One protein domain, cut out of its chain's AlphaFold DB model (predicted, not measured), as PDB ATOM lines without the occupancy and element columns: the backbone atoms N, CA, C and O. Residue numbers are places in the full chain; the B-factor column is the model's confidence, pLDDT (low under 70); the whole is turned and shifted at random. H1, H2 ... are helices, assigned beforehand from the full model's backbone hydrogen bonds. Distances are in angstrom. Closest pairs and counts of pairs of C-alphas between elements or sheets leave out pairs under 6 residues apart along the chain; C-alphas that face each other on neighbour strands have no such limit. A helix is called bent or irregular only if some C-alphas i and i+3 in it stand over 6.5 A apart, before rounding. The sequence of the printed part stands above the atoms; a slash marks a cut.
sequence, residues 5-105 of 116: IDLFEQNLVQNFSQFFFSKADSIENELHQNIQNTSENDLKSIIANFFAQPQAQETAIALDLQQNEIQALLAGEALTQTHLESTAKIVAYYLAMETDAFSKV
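Overview. This is residues 5 to 105 of the 116 residues of an uncharacterized protein of Acinetobacter sp. YIM 103518 (UniProt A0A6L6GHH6). The longest helix, H6, runs through the middle of a rounded, all-helix body, with the helical hairpin of H1 and H2 crossing it on one side and H3, H4 and H5 grouped on the other. H3 and H5 pack on each other and on H6, H4 lies close by them, and the short H7 follows the end of H6 and packs on H1. The printed part has 101 residues, 74 of them in seven named helices, H1 to H7 in order along the chain, with no named strand. It is compact, with a radius of gyration of the C-alphas of 12.8 A, and spans 32 by 27 by 22 A.

Along the chain. H6 is residues 84 to 98, 20.6 A from first to last C-alpha, beginning at C-alpha 84 at (152.372, 194.259, 184.522). H1 is residues 10 to 22, 18.6 A long, from C-alpha 10 at (164.924, 202.379, 170.345); it is irregular, with C-alphas 14 and 17 7.5 A apart. H2 is residues 24 to 37, 19.9 A, and H3 is residues 40 to 51, 16.2 A. H4 is residues 56 to 62, 9.6 A, and H5 is residues 67 to 75, 12.5 A. H7 is residues 101 to 104, 5.1 A, ending at C-alpha 104 at (159.721, 186.101, 160.824).

Arrangement. H6 is the hub, touching H1, H2, H3 and H5. Residues 31 to 35 of H2 touch H6, about perpendicular at 74 degrees; the closest C-alphas are those of His 32 and Ala 88, 6.6 A apart. H1 touches H6 with residues 13 to 17 alone, about perpendicular at 85 degrees, the C-alphas of Val 13 and Leu 95 being closest at 6.6 A. H1 and H2 form a helical hairpin, at a shallow tilt of 27 degrees, opposite ways; the C-alphas of Phe 19 and Ile 27 are closest, 6.2 A apart. H1 also touches H7, with the C-alphas of Ser 17 and Ala 101 closest at 4.8 A. H3 touches H6 at a steep tilt of 63 degrees, the same way, with the C-alphas of Ile 47 and Ile 90 closest at 7.3 A. H3 touches H5 at a steep tilt of 52 degrees, opposite ways; the C-alphas of Ala 48 and Leu 74 are closest, 6.6 A apart. H5 and H6 only just touch, with 3 pairs of C-alphas within 8 A, the closest being Glu 69 and Ser 86 at 7.2 A. H4 is close to but not clearly touching H3, H5 and H6; its closest C-alphas to H3 are those of Ala 56 and Phe 50, 6.0 A apart. H1 and H2 are each apart from H4 and H5. In H2, H3, H4, H5 and H6 every O i to N i+4 pair is within hydrogen-bond range; in H1 6 of 9 are, and H7 is too short for such a pair.

Size, cuts and confidence. The two C-alphas farthest apart are those of Ser 22 and Ala 75, 34.1 A. The printed part has no cut. The link from H5 to H6, with 8 residues, is short; the other links between helices are tight. The mean pLDDT of the printed part is 78.2, and residues 5 to 11, 21 to 26 and 102 to 105 are under 70.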
ATOM      1  N   ILE A   5     156.619 203.676 169.363       52.84
ATOM      2  CA  ILE A   5     158.082 203.482 169.318       52.84
ATOM      3  C   ILE A   5     158.842 204.635 169.985       52.84
ATOM      4  O   ILE A   5     159.950 204.430 170.454       52.84
ATOM      5  N   ASP A   6     158.262 205.836 170.046       57.31
ATOM      6  CA  ASP A   6     158.890 206.971 170.741       57.31
ATOM      7  C   ASP A   6     158.846 206.796 172.272       57.31
ATOM      8  O   ASP A   6     159.653 207.375 172.993       57.31
ATOM      9  N   LEU A   7     157.909 205.974 172.764       62.16
ATOM     10  CA  LEU A   7     157.715 205.697 174.187       62.16
ATOM     11  C   LEU A   7     158.604 204.564 174.705       62.16
ATOM     12  O   LEU A   7     158.869 204.509 175.901       62.16
ATOM     13  N   PHE A   8     159.052 203.670 173.823       67.00
ATOM     14  CA  PHE A   8     159.919 202.545 174.168       67.00
ATOM     15  C   PHE A   8     161.339 202.795 173.672       67.00
ATOM     16  O   PHE A   8     161.548 203.402 172.624       67.00
ATOM     17  N   GLU A   9     162.343 202.316 174.408       68.81
ATOM     18  CA  GLU A   9     163.726 202.512 173.990       68.81
ATOM     19  C   GLU A   9     163.968 201.953 172.581       68.81
ATOM     20  O   GLU A   9     163.639 200.807 172.265       68.81
ATOM     21  N   GLN A  10     164.615 202.755 171.728       66.00
ATOM     22  CA  GLN A  10     164.924 202.379 170.345       66.00
ATOM     23  C   GLN A  10     165.704 201.053 170.268       66.00
ATOM     24  O   GLN A  10     165.583 200.317 169.291       66.00
ATOM     25  N   ASN A  11     166.480 200.736 171.308       65.94
ATOM     26  CA  ASN A  11     167.212 199.483 171.423       65.94
ATOM     27  C   ASN A  11     166.275 198.273 171.581       65.94
ATOM     28  O   ASN A  11     166.428 197.294 170.850       65.94
ATOM     29  N   LEU A  12     165.265 198.374 172.451       71.38
ATOM     30  CA  LEU A  12     164.256 197.333 172.636       71.38
ATOM     31  C   LEU A  12     163.515 197.081 171.322       71.38
ATOM     32  O   LEU A  12     163.421 195.942 170.884       71.38
ATOM     33  N   VAL A  13     163.064 198.143 170.649       74.00
ATOM     34  CA  VAL A  13     162.332 198.045 169.376       74.00
ATOM     35  C   VAL A  13     163.195 197.417 168.279       74.00
ATOM     36  O   VAL A  13     162.761 196.485 167.609       74.00
ATOM     37  N   GLN A  14     164.431 197.886 168.085       70.56
ATOM     38  CA  GLN A  14     165.288 197.379 167.006       70.56
ATOM     39  C   GLN A  14     165.701 195.922 167.206       70.56
ATOM     40  O   GLN A  14     165.819 195.179 166.231       70.56
ATOM     41  N   ASN A  15     165.908 195.508 168.454       71.50
ATOM     42  CA  ASN A  15     166.335 194.151 168.757       71.50
ATOM     43  C   ASN A  15     165.168 193.217 169.098       71.50
ATOM     44  O   ASN A  15     165.399 192.017 169.268       71.50
ATOM     45  N   PHE A  16     163.924 193.720 169.135       77.75
ATOM     46  CA  PHE A  16     162.763 192.951 169.574       77.75
ATOM     47  C   PHE A  16     162.614 191.657 168.789       77.75
ATOM     48  O   PHE A  16     162.646 190.587 169.385       77.75
ATOM     49  N   SER A  17     162.542 191.710 167.452       73.19
ATOM     50  CA  SER A  17     162.366 190.483 166.668       73.19
ATOM     51  C   SER A  17     163.539 189.518 166.846       73.19
ATOM     52  O   SER A  17     163.335 188.315 166.849       73.19
ATOM     53  N   GLN A  18     164.771 190.011 166.994       72.56
ATOM     54  CA  GLN A  18     165.942 189.143 167.144       72.56
ATOM     55  C   GLN A  18     165.943 188.412 168.492       72.56
ATOM     56  O   GLN A  18     166.260 187.219 168.557       72.56
ATOM     57  N   PHE A  19     165.574 189.108 169.567       72.38
ATOM     58  CA  PHE A  19     165.517 188.530 170.905       72.38
ATOM     59  C   PHE A  19     164.245 187.724 171.157       72.38
ATOM     60  O   PHE A  19     164.335 186.711 171.848       72.38
ATOM     61  N   PHE A  20     163.127 188.080 170.520       71.94
ATOM     62  CA  PHE A  20     161.872 187.326 170.560       71.94
ATOM     63  C   PHE A  20     162.080 185.848 170.192       71.94
ATOM     64  O   PHE A  20     161.511 184.971 170.831       71.94
ATOM     65  N   PHE A  21     162.967 185.558 169.229       69.12
ATOM     66  CA  PHE A  21     163.278 184.182 168.814       69.12
ATOM     67  C   PHE A  21     164.470 183.535 169.529       69.12
ATOM     68  O   PHE A  21     164.606 182.315 169.489       69.12
ATOM     69  N   SER A  22     165.356 184.318 170.154       65.50
ATOM     70  CA  SER A  22     166.668 183.813 170.603       65.50
ATOM     71  C   SER A  22     166.892 183.862 172.116       65.50
ATOM     72  O   SER A  22     167.698 183.086 172.627       65.50
ATOM     73  N   LYS A  23     166.257 184.800 172.833       65.19
ATOM     74  CA  LYS A  23     166.496 185.078 174.263       65.19
ATOM     75  C   LYS A  23     165.257 185.682 174.937       65.19
ATOM     76  O   LYS A  23     165.267 186.855 175.309       65.19
ATOM     77  N   ALA A  24     164.218 184.865 175.111       64.94
ATOM     78  CA  ALA A  24     162.945 185.278 175.713       64.94
ATOM     79  C   ALA A  24     163.108 185.925 177.108       64.94
ATOM     80  O   ALA A  24     162.597 187.018 177.326       64.94
ATOM     81  N   ASP A  25     163.909 185.342 178.009       67.12
ATOM     82  CA  ASP A  25     164.131 185.895 179.359       67.12
ATOM     83  C   ASP A  25     164.757 187.299 179.371       67.12
ATOM     84  O   ASP A  25     164.433 188.137 180.211       67.12
ATOM     85  N   SER A  26     165.697 187.574 178.459       68.50
ATOM     86  CA  SER A  26     166.381 188.876 178.436       68.50
ATOM     87  C   SER A  26     165.449 189.979 177.950       68.50
ATOM     88  O   SER A  26     165.433 191.060 178.534       68.50
ATOM     89  N   ILE A  27     164.637 189.685 176.931       75.56
ATOM     90  CA  ILE A  27     163.698 190.668 176.399       75.56
ATOM     91  C   ILE A  27     162.507 190.898 177.322       75.56
ATOM     92  O   ILE A  27     162.041 192.027 177.419       75.56
ATOM     93  N   GLU A  28     162.050 189.872 178.037       77.06
ATOM     94  CA  GLU A  28     160.979 190.016 179.021       77.06
ATOM     95  C   GLU A  28     161.377 191.007 180.123       77.06
ATOM     96  O   GLU A  28     160.630 191.933 180.436       77.06
ATOM     97  N   ASN A  29     162.594 190.881 180.658       80.50
ATOM     98  CA  ASN A  29     163.062 191.775 181.709       80.50
ATOM     99  C   ASN A  29     163.259 193.218 181.201       80.50
ATOM    100  O   ASN A  29     162.867 194.167 181.879       80.50
ATOM    101  N   GLU A  30     163.817 193.404 179.996       79.50
ATOM    102  CA  GLU A  30     163.939 194.734 179.373       79.50
ATOM    103  C   GLU A  30     162.573 195.367 179.078       79.50
ATOM    104  O   GLU A  30     162.387 196.568 179.295       79.50
ATOM    105  N   LEU A  31     161.603 194.560 178.640       82.75
ATOM    106  CA  LEU A  31     160.229 194.976 178.390       82.75
ATOM    107  C   LEU A  31     159.540 195.412 179.687       82.75
ATOM    108  O   LEU A  31     158.950 196.487 179.729       82.75
ATOM    109  N   HIS A  32     159.651 194.624 180.759       86.31
ATOM    110  CA  HIS A  32     159.089 194.967 182.066       86.31
ATOM    111  C   HIS A  32     159.689 196.258 182.626       86.31
ATOM    112  O   HIS A  32     158.947 197.120 183.097       86.31
ATOM    113  N   GLN A  33     161.009 196.428 182.529       83.44
ATOM    114  CA  GLN A  33     161.673 197.669 182.934       83.44
ATOM    115  C   GLN A  33     161.203 198.857 182.096       83.44
ATOM    116  O   GLN A  33     160.892 199.911 182.644       83.44
ATOM    117  N   ASN A  34     161.094 198.698 180.777       81.94
ATOM    118  CA  ASN A  34     160.587 199.756 179.911       81.94
ATOM    119  C   ASN A  34     159.142 200.129 180.265       81.94
ATOM    120  O   ASN A  34     158.849 201.304 180.431       81.94
ATOM    121  N   ILE A  35     158.256 199.153 180.477       84.62
ATOM    122  CA  ILE A  35     156.867 199.406 180.887       84.62
ATOM    123  C   ILE A  35     156.810 200.153 182.221       84.62
ATOM    124  O   ILE A  35     156.012 201.072 182.366       84.62
ATOM    125  N   GLN A  36     157.664 199.804 183.184       84.56
ATOM    126  CA  GLN A  36     157.745 200.509 184.467       84.56
ATOM    127  C   GLN A  36     158.290 201.940 184.339       84.56
ATOM    128  O   GLN A  36     157.917 202.800 185.135       84.56
ATOM    129  N   ASN A  37     159.156 202.195 183.355       82.81
ATOM    130  CA  ASN A  37     159.705 203.521 183.066       82.81
ATOM    131  C   ASN A  37     158.773 204.385 182.197       82.81
ATOM    132  O   ASN A  37     158.894 205.611 182.202       82.81
ATOM    133  N   THR A  38     157.831 203.774 181.478       81.12
ATOM    134  CA  THR A  38     156.811 204.470 180.690       81.12
ATOM    135  C   THR A  38     155.720 205.032 181.599       81.12
ATOM    136  O   THR A  38     155.226 204.368 182.510       81.12
ATOM    137  N   SER A  39     155.292 206.269 181.337       81.44
ATOM    138  CA  SER A  39     154.222 206.895 182.117       81.44
ATOM    139  C   SER A  39     152.922 206.096 182.017       81.44
ATOM    140  O   SER A  39     152.511 205.682 180.932       81.44
ATOM    141  N   GLU A  40     152.182 205.983 183.121       80.12
ATOM    142  CA  GLU A  40     150.875 205.311 183.120       80.12
ATOM    143  C   GLU A  40     149.894 205.916 182.105       80.12
ATOM    144  O   GLU A  40     149.083 205.195 181.532       80.12
ATOM    145  N   ASN A  41     149.969 207.224 181.833       81.94
ATOM    146  CA  ASN A  41     149.144 207.871 180.805       81.94
ATOM    147  C   ASN A  41     149.448 207.357 179.392       81.94
ATOM    148  O   ASN A  41     148.528 207.161 178.596       81.94
ATOM    149  N   ASP A  42     150.720 207.122 179.092       82.31
ATOM    150  CA  ASP A  42     151.155 206.586 177.807       82.31
ATOM    151  C   ASP A  42     150.745 205.117 177.672       82.31
ATOM    152  O   ASP A  42     150.173 204.731 176.652       82.31
ATOM    153  N   LEU A  43     150.894 204.322 178.739       81.44
ATOM    154  CA  LEU A  43     150.395 202.943 178.785       81.44
ATOM    155  C   LEU A  43     148.874 202.872 178.616       81.44
ATOM    156  O   LEU A  43     148.381 202.063 177.832       81.44
ATOM    157  N   LYS A  44     148.116 203.760 179.271       84.12
ATOM    158  CA  LYS A  44     146.661 203.873 179.072       84.12
ATOM    159  C   LYS A  44     146.321 204.208 177.629       84.12
ATOM    160  O   LYS A  44     145.376 203.648 177.085       84.12
ATOM    161  N   SER A  45     147.093 205.087 176.990       84.56
ATOM    162  CA  SER A  45     146.905 205.398 175.573       84.56
ATOM    163  C   SER A  45     147.189 204.183 174.688       84.56
ATOM    164  O   SER A  45     146.423 203.909 173.766       84.56
ATOM    165  N   ILE A  46     148.239 203.412 174.981       81.75
ATOM    166  CA  ILE A  46     148.574 202.183 174.252       81.75
ATOM    167  C   ILE A  46     147.453 201.153 174.370       81.75
ATOM    168  O   ILE A  46     146.980 200.637 173.357       81.75
ATOM    169  N   ILE A  47     146.985 200.905 175.591       85.12
ATOM    170  CA  ILE A  47     145.911 199.953 175.871       85.12
ATOM    171  C   ILE A  47     144.596 200.414 175.232       85.12
ATOM    172  O   ILE A  47     143.923 199.625 174.575       85.12
ATOM    173  N   ALA A  48     144.246 201.695 175.336       84.81
ATOM    174  CA  ALA A  48     143.052 202.228 174.685       84.81
ATOM    175  C   ALA A  48     143.124 202.081 173.155       84.81
ATOM    176  O   ALA A  48     142.145 201.687 172.529       84.81
ATOM    177  N   ASN A  49     144.291 202.336 172.553       84.75
ATOM    178  CA  ASN A  49     144.501 202.129 171.121       84.75
ATOM    179  C   ASN A  49     144.449 200.647 170.734       84.75
ATOM    180  O   ASN A  49     143.939 200.327 169.665       84.75
ATOM    181  N   PHE A  50     144.954 199.742 171.584       84.19
ATOM    182  CA  PHE A  50     144.803 198.294 171.401       84.19
ATOM    183  C   PHE A  50     143.328 197.931 171.308       84.19
ATOM    184  O   PHE A  50     142.892 197.415 170.286       84.19
ATOM    185  N   PHE A  51     142.552 198.284 172.332       83.44
ATOM    186  CA  PHE A  51     141.138 197.934 172.428       83.44
ATOM    187  C   PHE A  51     140.222 198.697 171.468       83.44
ATOM    188  O   PHE A  51     139.077 198.297 171.276       83.44
ATOM    189  N   ALA A  52     140.717 199.748 170.812       84.69
ATOM    190  CA  ALA A  52     140.017 200.405 169.715       84.69
ATOM    191  C   ALA A  52     140.036 199.585 168.409       84.69
ATOM    192  O   ALA A  52     139.279 199.893 167.485       84.69
ATOM    193  N   GLN A  53     140.892 198.561 168.298       82.06
ATOM    194  CA  GLN A  53     140.930 197.700 167.119       82.06
ATOM    195  C   GLN A  53     139.748 196.716 167.118       82.06
ATOM    196  O   GLN A  53     139.406 196.160 168.162       82.06
ATOM    197  N   PRO A  54     139.144 196.428 165.950       76.31
ATOM    198  CA  PRO A  54     137.954 195.576 165.862       76.31
ATOM    199  C   PRO A  54     138.184 194.142 166.365       76.31
ATOM    200  O   PRO A  54     137.237 193.496 166.798       76.31
ATOM    201  N   GLN A  55     139.429 193.664 166.334       81.12
ATOM    202  CA  GLN A  55     139.823 192.315 166.754       81.12
ATOM    203  C   GLN A  55     140.482 192.290 168.138       81.12
ATOM    204  O   GLN A  55     140.930 191.243 168.586       81.12
ATOM    205  N   ALA A  56     140.548 193.419 168.847       81.81
ATOM    206  CA  ALA A  56     141.331 193.528 170.073       81.81
ATOM    207  C   ALA A  56     140.907 192.544 171.166       81.81
ATOM    208  O   ALA A  56     141.745 192.038 171.904       81.81
ATOM    209  N   GLN A  57     139.609 192.256 171.262       79.81
ATOM    210  CA  GLN A  57     139.089 191.305 172.237       79.81
ATOM    211  C   GLN A  57     139.466 189.862 171.880       79.81
ATOM    212  O   GLN A  57     139.845 189.099 172.763       79.81
ATOM    213  N   GLU A  58     139.420 189.505 170.596       82.94
ATOM    214  CA  GLU A  58     139.864 188.197 170.103       82.94
ATOM    215  C   GLU A  58     141.377 188.036 170.282       82.94
ATOM    216  O   GLU A  58     141.829 187.017 170.800       82.94
ATOM    217  N   THR A  59     142.154 189.071 169.952       82.62
ATOM    218  CA  THR A  59     143.602 189.109 170.174       82.62
ATOM    219  C   THR A  59     143.939 189.028 171.657       82.62
ATOM    220  O   THR A  59     144.848 188.296 172.028       82.62
ATOM    221  N   ALA A  60     143.207 189.725 172.531       83.88
ATOM    222  CA  ALA A  60     143.447 189.661 173.967       83.88
ATOM    223  C   ALA A  60     143.241 188.240 174.510       83.88
ATOM    224  O   ALA A  60     144.074 187.726 175.249       83.88
ATOM    225  N   ILE A  61     142.159 187.583 174.088       81.88
ATOM    226  CA  ILE A  61     141.886 186.191 174.452       81.88
ATOM    227  C   ILE A  61     142.975 185.266 173.887       81.88
ATOM    228  O   ILE A  61     143.442 184.379 174.595       81.88
ATOM    229  N   ALA A  62     143.429 185.494 172.650       82.38
ATOM    230  CA  ALA A  62     144.523 184.735 172.040       82.38
ATOM    231  C   ALA A  62     145.881 184.949 172.739       82.38
ATOM    232  O   ALA A  62     146.725 184.058 172.719       82.38
ATOM    233  N   LEU A  63     146.076 186.102 173.385       81.25
ATOM    234  CA  LEU A  63     147.225 186.415 174.242       81.25
ATOM    235  C   LEU A  63     147.086 185.849 175.668       81.25
ATOM    236  O   LEU A  63     147.908 186.156 176.534       81.25
ATOM    237  N   ASP A  64     146.069 185.024 175.928       85.31
ATOM    238  CA  ASP A  64     145.811 184.430 177.241       85.31
ATOM    239  C   ASP A  64     145.542 185.506 178.316       85.31
ATOM    240  O   ASP A  64     146.060 185.459 179.428       85.31
ATOM    241  N   LEU A  65     144.781 186.549 177.961       84.69
ATOM    242  CA  LEU A  65     144.307 187.567 178.905       84.69
ATOM    243  C   LEU A  65     142.905 187.206 179.394       84.69
ATOM    244  O   LEU A  65     141.992 186.964 178.598       84.69
ATOM    245  N   GLN A  66     142.703 187.215 180.712       85.12
ATOM    246  CA  GLN A  66     141.383 186.946 181.276       85.12
ATOM    247  C   GLN A  66     140.454 188.155 181.128       85.12
ATOM    248  O   GLN A  66     140.882 189.306 181.170       85.12
ATOM    249  N   GLN A  67     139.144 187.913 181.030       81.25
ATOM    250  CA  GLN A  67     138.152 188.984 180.869       81.25
ATOM    251  C   GLN A  67     138.206 190.025 182.001       81.25
ATOM    252  O   GLN A  67     138.048 191.216 181.745       81.25
ATOM    253  N   ASN A  68     138.487 189.591 183.233       82.69
ATOM    254  CA  ASN A  68     138.668 190.490 184.373       82.69
ATOM    255  C   ASN A  68     139.922 191.365 184.232       82.69
ATOM    256  O   ASN A  68     139.882 192.541 184.580       82.69
ATOM    257  N   GLU A  69     141.011 190.818 183.691       84.25
ATOM    258  CA  GLU A  69     142.234 191.584 183.438       84.25
ATOM    259  C   GLU A  69     142.037 192.587 182.311       84.25
ATOM    260  O   GLU A  69     142.457 193.728 182.431       84.25
ATOM    261  N   ILE A  70     141.321 192.205 181.252       83.94
ATOM    262  CA  ILE A  70     140.965 193.111 180.155       83.94
ATOM    263  C   ILE A  70     140.204 194.337 180.682       83.94
ATOM    264  O   ILE A  70     140.502 195.462 180.287       83.94
ATOM    265  N   GLN A  71     139.248 194.139 181.595       83.38
ATOM    266  CA  GLN A  71     138.495 195.245 182.199       83.38
ATOM    267  C   GLN A  71     139.387 196.144 183.068       83.38
ATOM    268  O   GLN A  71     139.290 197.366 182.974       83.38
ATOM    269  N   ALA A  72     140.289 195.560 183.861       84.25
ATOM    270  CA  ALA A  72     141.234 196.317 184.683       84.25
ATOM    271  C   ALA A  72     142.243 197.117 183.832       84.25
ATOM    272  O   ALA A  72     142.523 198.283 184.114       84.25
ATOM    273  N   LEU A  73     142.723 196.526 182.731       84.62
ATOM    274  CA  LEU A  73     143.580 197.188 181.746       84.62
ATOM    275  C   LEU A  73     142.848 198.367 181.085       84.62
ATOM    276  O   LEU A  73     143.405 199.459 180.992       84.62
ATOM    277  N   LEU A  74     141.586 198.181 180.680       80.62
ATOM    278  CA  LEU A  74     140.739 199.242 180.116       80.62
ATOM    279  C   LEU A  74     140.465 200.379 181.109       80.62
ATOM    280  O   LEU A  74     140.419 201.544 180.714       80.62
ATOM    281  N   ALA A  75     140.316 200.056 182.394       83.50
ATOM    282  CA  ALA A  75     140.210 201.041 183.467       83.50
ATOM    283  C   ALA A  75     141.549 201.752 183.755       83.50
ATOM    284  O   ALA A  75     141.588 202.801 184.408       83.50
ATOM    285  N   GLY A  76     142.658 201.221 183.231       77.56
ATOM    286  CA  GLY A  76     144.000 201.725 183.482       77.56
ATOM    287  C   GLY A  76     144.414 201.549 184.940       77.56
ATOM    288  O   GLY A  76     145.087 202.426 185.488       77.56
ATOM    289  N   GLU A  77     143.953 200.480 185.583       77.75
ATOM    290  CA  GLU A  77     144.263 200.166 186.974       77.75
ATOM    291  C   GLU A  77     145.592 199.416 187.062       77.75
ATOM    292  O   GLU A  77     145.776 198.396 186.406       77.75
ATOM    293  N   ALA A  78     146.517 199.916 187.889       77.50
ATOM    294  CA  ALA A  78     147.744 199.218 188.287       77.50
ATOM    295  C   ALA A  78     148.532 198.570 187.122       77.50
ATOM    296  O   ALA A  78     149.058 197.461 187.260       77.50
ATOM    297  N   LEU A  79     148.628 199.269 185.984       77.06
ATOM    298  CA  LEU A  79     149.180 198.743 184.725       77.06
ATOM    299  C   LEU A  79     150.637 198.282 184.849       77.06
ATOM    300  O   LEU A  79     151.027 197.286 184.256       77.06
ATOM    301  N   THR A  80     151.439 198.986 185.647       77.81
ATOM    302  CA  THR A  80     152.858 198.673 185.888       77.81
ATOM    303  C   THR A  80     153.089 197.797 187.122       77.81
ATOM    304  O   THR A  80     154.230 197.458 187.436       77.81
ATOM    305  N   GLN A  81     152.017 197.446 187.838       80.31
ATOM    306  CA  GLN A  81     152.056 196.721 189.106       80.31
ATOM    307  C   GLN A  81     151.290 195.402 188.968       80.31
ATOM    308  O   GLN A  81     151.818 194.438 188.421       80.31
ATOM    309  N   THR A  82     150.036 195.363 189.422       81.12
ATOM    310  CA  THR A  82     149.179 194.170 189.427       81.12
ATOM    311  C   THR A  82     148.976 193.581 188.034       81.12
ATOM    312  O   THR A  82     148.872 192.368 187.903       81.12
ATOM    313  N   HIS A  83     148.941 194.425 186.999       83.19
ATOM    314  CA  HIS A  83     148.692 194.007 185.619       83.19
ATOM    315  C   HIS A  83     149.917 194.173 184.714       83.19
ATOM    316  O   HIS A  83     149.765 194.344 183.503       83.19
ATOM    317  N   LEU A  84     151.129 194.114 185.282       84.19
ATOM    318  CA  LEU A  84     152.372 194.259 184.522       84.19
ATOM    319  C   LEU A  84     152.503 193.200 183.425       84.19
ATOM    320  O   LEU A  84     152.743 193.564 182.280       84.19
ATOM    321  N   GLU A  85     152.292 191.921 183.742       84.62
ATOM    322  CA  GLU A  85     152.365 190.829 182.755       84.62
ATOM    323  C   GLU A  85     151.343 191.020 181.630       84.62
ATOM    324  O   GLU A  85     151.655 190.899 180.447       84.62
ATOM    325  N   SER A  86     150.119 191.396 181.989       85.50
ATOM    326  CA  SER A  86     149.036 191.624 181.034       85.50
ATOM    327  C   SER A  86     149.290 192.839 180.138       85.50
ATOM    328  O   SER A  86     149.049 192.796 178.929       85.50
ATOM    329  N   THR A  87     149.876 193.897 180.695       85.19
ATOM    330  CA  THR A  87     150.357 195.057 179.934       85.19
ATOM    331  C   THR A  87     151.525 194.665 179.030       85.19
ATOM    332  O   THR A  87     151.552 195.052 177.863       85.19
ATOM    333  N   ALA A  88     152.452 193.840 179.522       85.38
ATOM    334  CA  ALA A  88     153.591 193.347 178.762       85.38
ATOM    335  C   ALA A  88     153.165 192.508 177.561       85.38
ATOM    336  O   ALA A  88     153.690 192.723 176.475       85.38
ATOM    337  N   LYS A  89     152.151 191.650 177.699       87.00
ATOM    338  CA  LYS A  89     151.565 190.897 176.577       87.00
ATOM    339  C   LYS A  89     151.048 191.821 175.467       87.00
ATOM    340  O   LYS A  89     151.345 191.597 174.294       87.00
ATOM    341  N   ILE A  90     150.321 192.883 175.821       85.69
ATOM    342  CA  ILE A  90     149.786 193.858 174.852       85.69
ATOM    343  C   ILE A  90     150.916 194.656 174.188       85.69
ATOM    344  O   ILE A  90     150.920 194.840 172.970       85.69
ATOM    345  N   VAL A  91     151.891 195.117 174.971       83.94
ATOM    346  CA  VAL A  91     153.042 195.872 174.455       83.94
ATOM    347  C   VAL A  91     153.912 194.990 173.558       83.94
ATOM    348  O   VAL A  91     154.281 195.413 172.466       83.94
ATOM    349  N   ALA A  92     154.195 193.752 173.964       83.12
ATOM    350  CA  ALA A  92     154.940 192.781 173.169       83.12
ATOM    351  C   ALA A  92     154.232 192.479 171.845       83.12
ATOM    352  O   ALA A  92     154.886 192.413 170.809       83.12
ATOM    353  N   TYR A  93     152.902 192.352 171.854       83.44
ATOM    354  CA  TYR A  93     152.119 192.195 170.630       83.44
ATOM    355  C   TYR A  93     152.286 193.393 169.686       83.44
ATOM    356  O   TYR A  93     152.527 193.211 168.492       83.44
ATOM    357  N   TYR A  94     152.228 194.620 170.211       80.50
ATOM    358  CA  TYR A  94     152.474 195.819 169.411       80.50
ATOM    359  C   TYR A  94     153.889 195.864 168.841       80.50
ATOM    360  O   TYR A  94     154.054 196.092 167.644       80.50
ATOM    361  N   LEU A  95     154.902 195.584 169.662       78.50
ATOM    362  CA  LEU A  95     156.291 195.507 169.213       78.50
ATOM    363  C   LEU A  95     156.470 194.426 168.143       78.50
ATOM    364  O   LEU A  95     157.169 194.646 167.155       78.50
ATOM    365  N   ALA A  96     155.800 193.284 168.279       80.69
ATOM    366  CA  ALA A  96     155.828 192.220 167.287       80.69
ATOM    367  C   ALA A  96     155.174 192.639 165.960       80.69
ATOM    368  O   ALA A  96     155.713 192.325 164.898       80.69
ATOM    369  N   MET A  97     154.059 193.379 166.003       79.12
ATOM    370  CA  MET A  97     153.436 193.949 164.801       79.12
ATOM    371  C   MET A  97     154.328 195.005 164.142       79.12
ATOM    372  O   MET A  97     154.485 194.998 162.926       79.12
ATOM    373  N   GLU A  98     154.912 195.918 164.921       76.19
ATOM    374  CA  GLU A  98     155.706 197.026 164.377       76.19
ATOM    375  C   GLU A  98     157.072 196.582 163.853       76.19
ATOM    376  O   GLU A  98     157.566 197.128 162.868       76.19
ATOM    377  N   THR A  99     157.680 195.577 164.481       73.62
ATOM    378  CA  THR A  99     158.979 195.033 164.056       73.62
ATOM    379  C   THR A  99     158.848 193.921 163.021       73.62
ATOM    380  O   THR A  99     159.847 193.293 162.663       73.62
ATOM    381  N   ASP A 100     157.624 193.676 162.539       72.06
ATOM    382  CA  ASP A 100     157.299 192.607 161.594       72.06
ATOM    383  C   ASP A 100     157.797 191.235 162.100       72.06
ATOM    384  O   ASP A 100     158.168 190.343 161.336       72.06
ATOM    385  N   ALA A 101     157.841 191.062 163.428       72.00
ATOM    386  CA  ALA A 101     158.346 189.850 164.060       72.00
ATOM    387  C   ALA A 101     157.468 188.649 163.700       72.00
ATOM    388  O   ALA A 101     157.995 187.562 163.485       72.00
ATOM    389  N   PHE A 102     156.155 188.851 163.553       69.19
ATOM    390  CA  PHE A 102     155.229 187.804 163.118       69.19
ATOM    391  C   PHE A 102     155.569 187.242 161.735       69.19
ATOM    392  O   PHE A 102     155.486 186.035 161.544       69.19
ATOM    393  N   SER A 103     156.029 188.072 160.797       67.56
ATOM    394  CA  SER A 103     156.446 187.620 159.462       67.56
ATOM    395  C   SER A 103     157.729 186.785 159.491       67.56
ATOM    396  O   SER A 103     158.005 186.035 158.557       67.56
ATOM    397  N   LYS A 104     158.519 186.908 160.565       63.97
ATOM    398  CA  LYS A 104     159.721 186.101 160.824       63.97
ATOM    399  C   LYS A 104     159.432 184.839 161.632       63.97
ATOM    400  O   LYS A 104     160.316 183.992 161.738       63.97
ATOM    401  N   VAL A 105     158.222 184.696 162.182       59.75
ATOM    402  CA  VAL A 105     157.736 183.395 162.640       59.75
ATOM    403  C   VAL A 105     157.504 182.585 161.370       59.75
ATOM    404  O   VAL A 105     156.431 182.629 160.772       59.75
TER     405      VAL A 105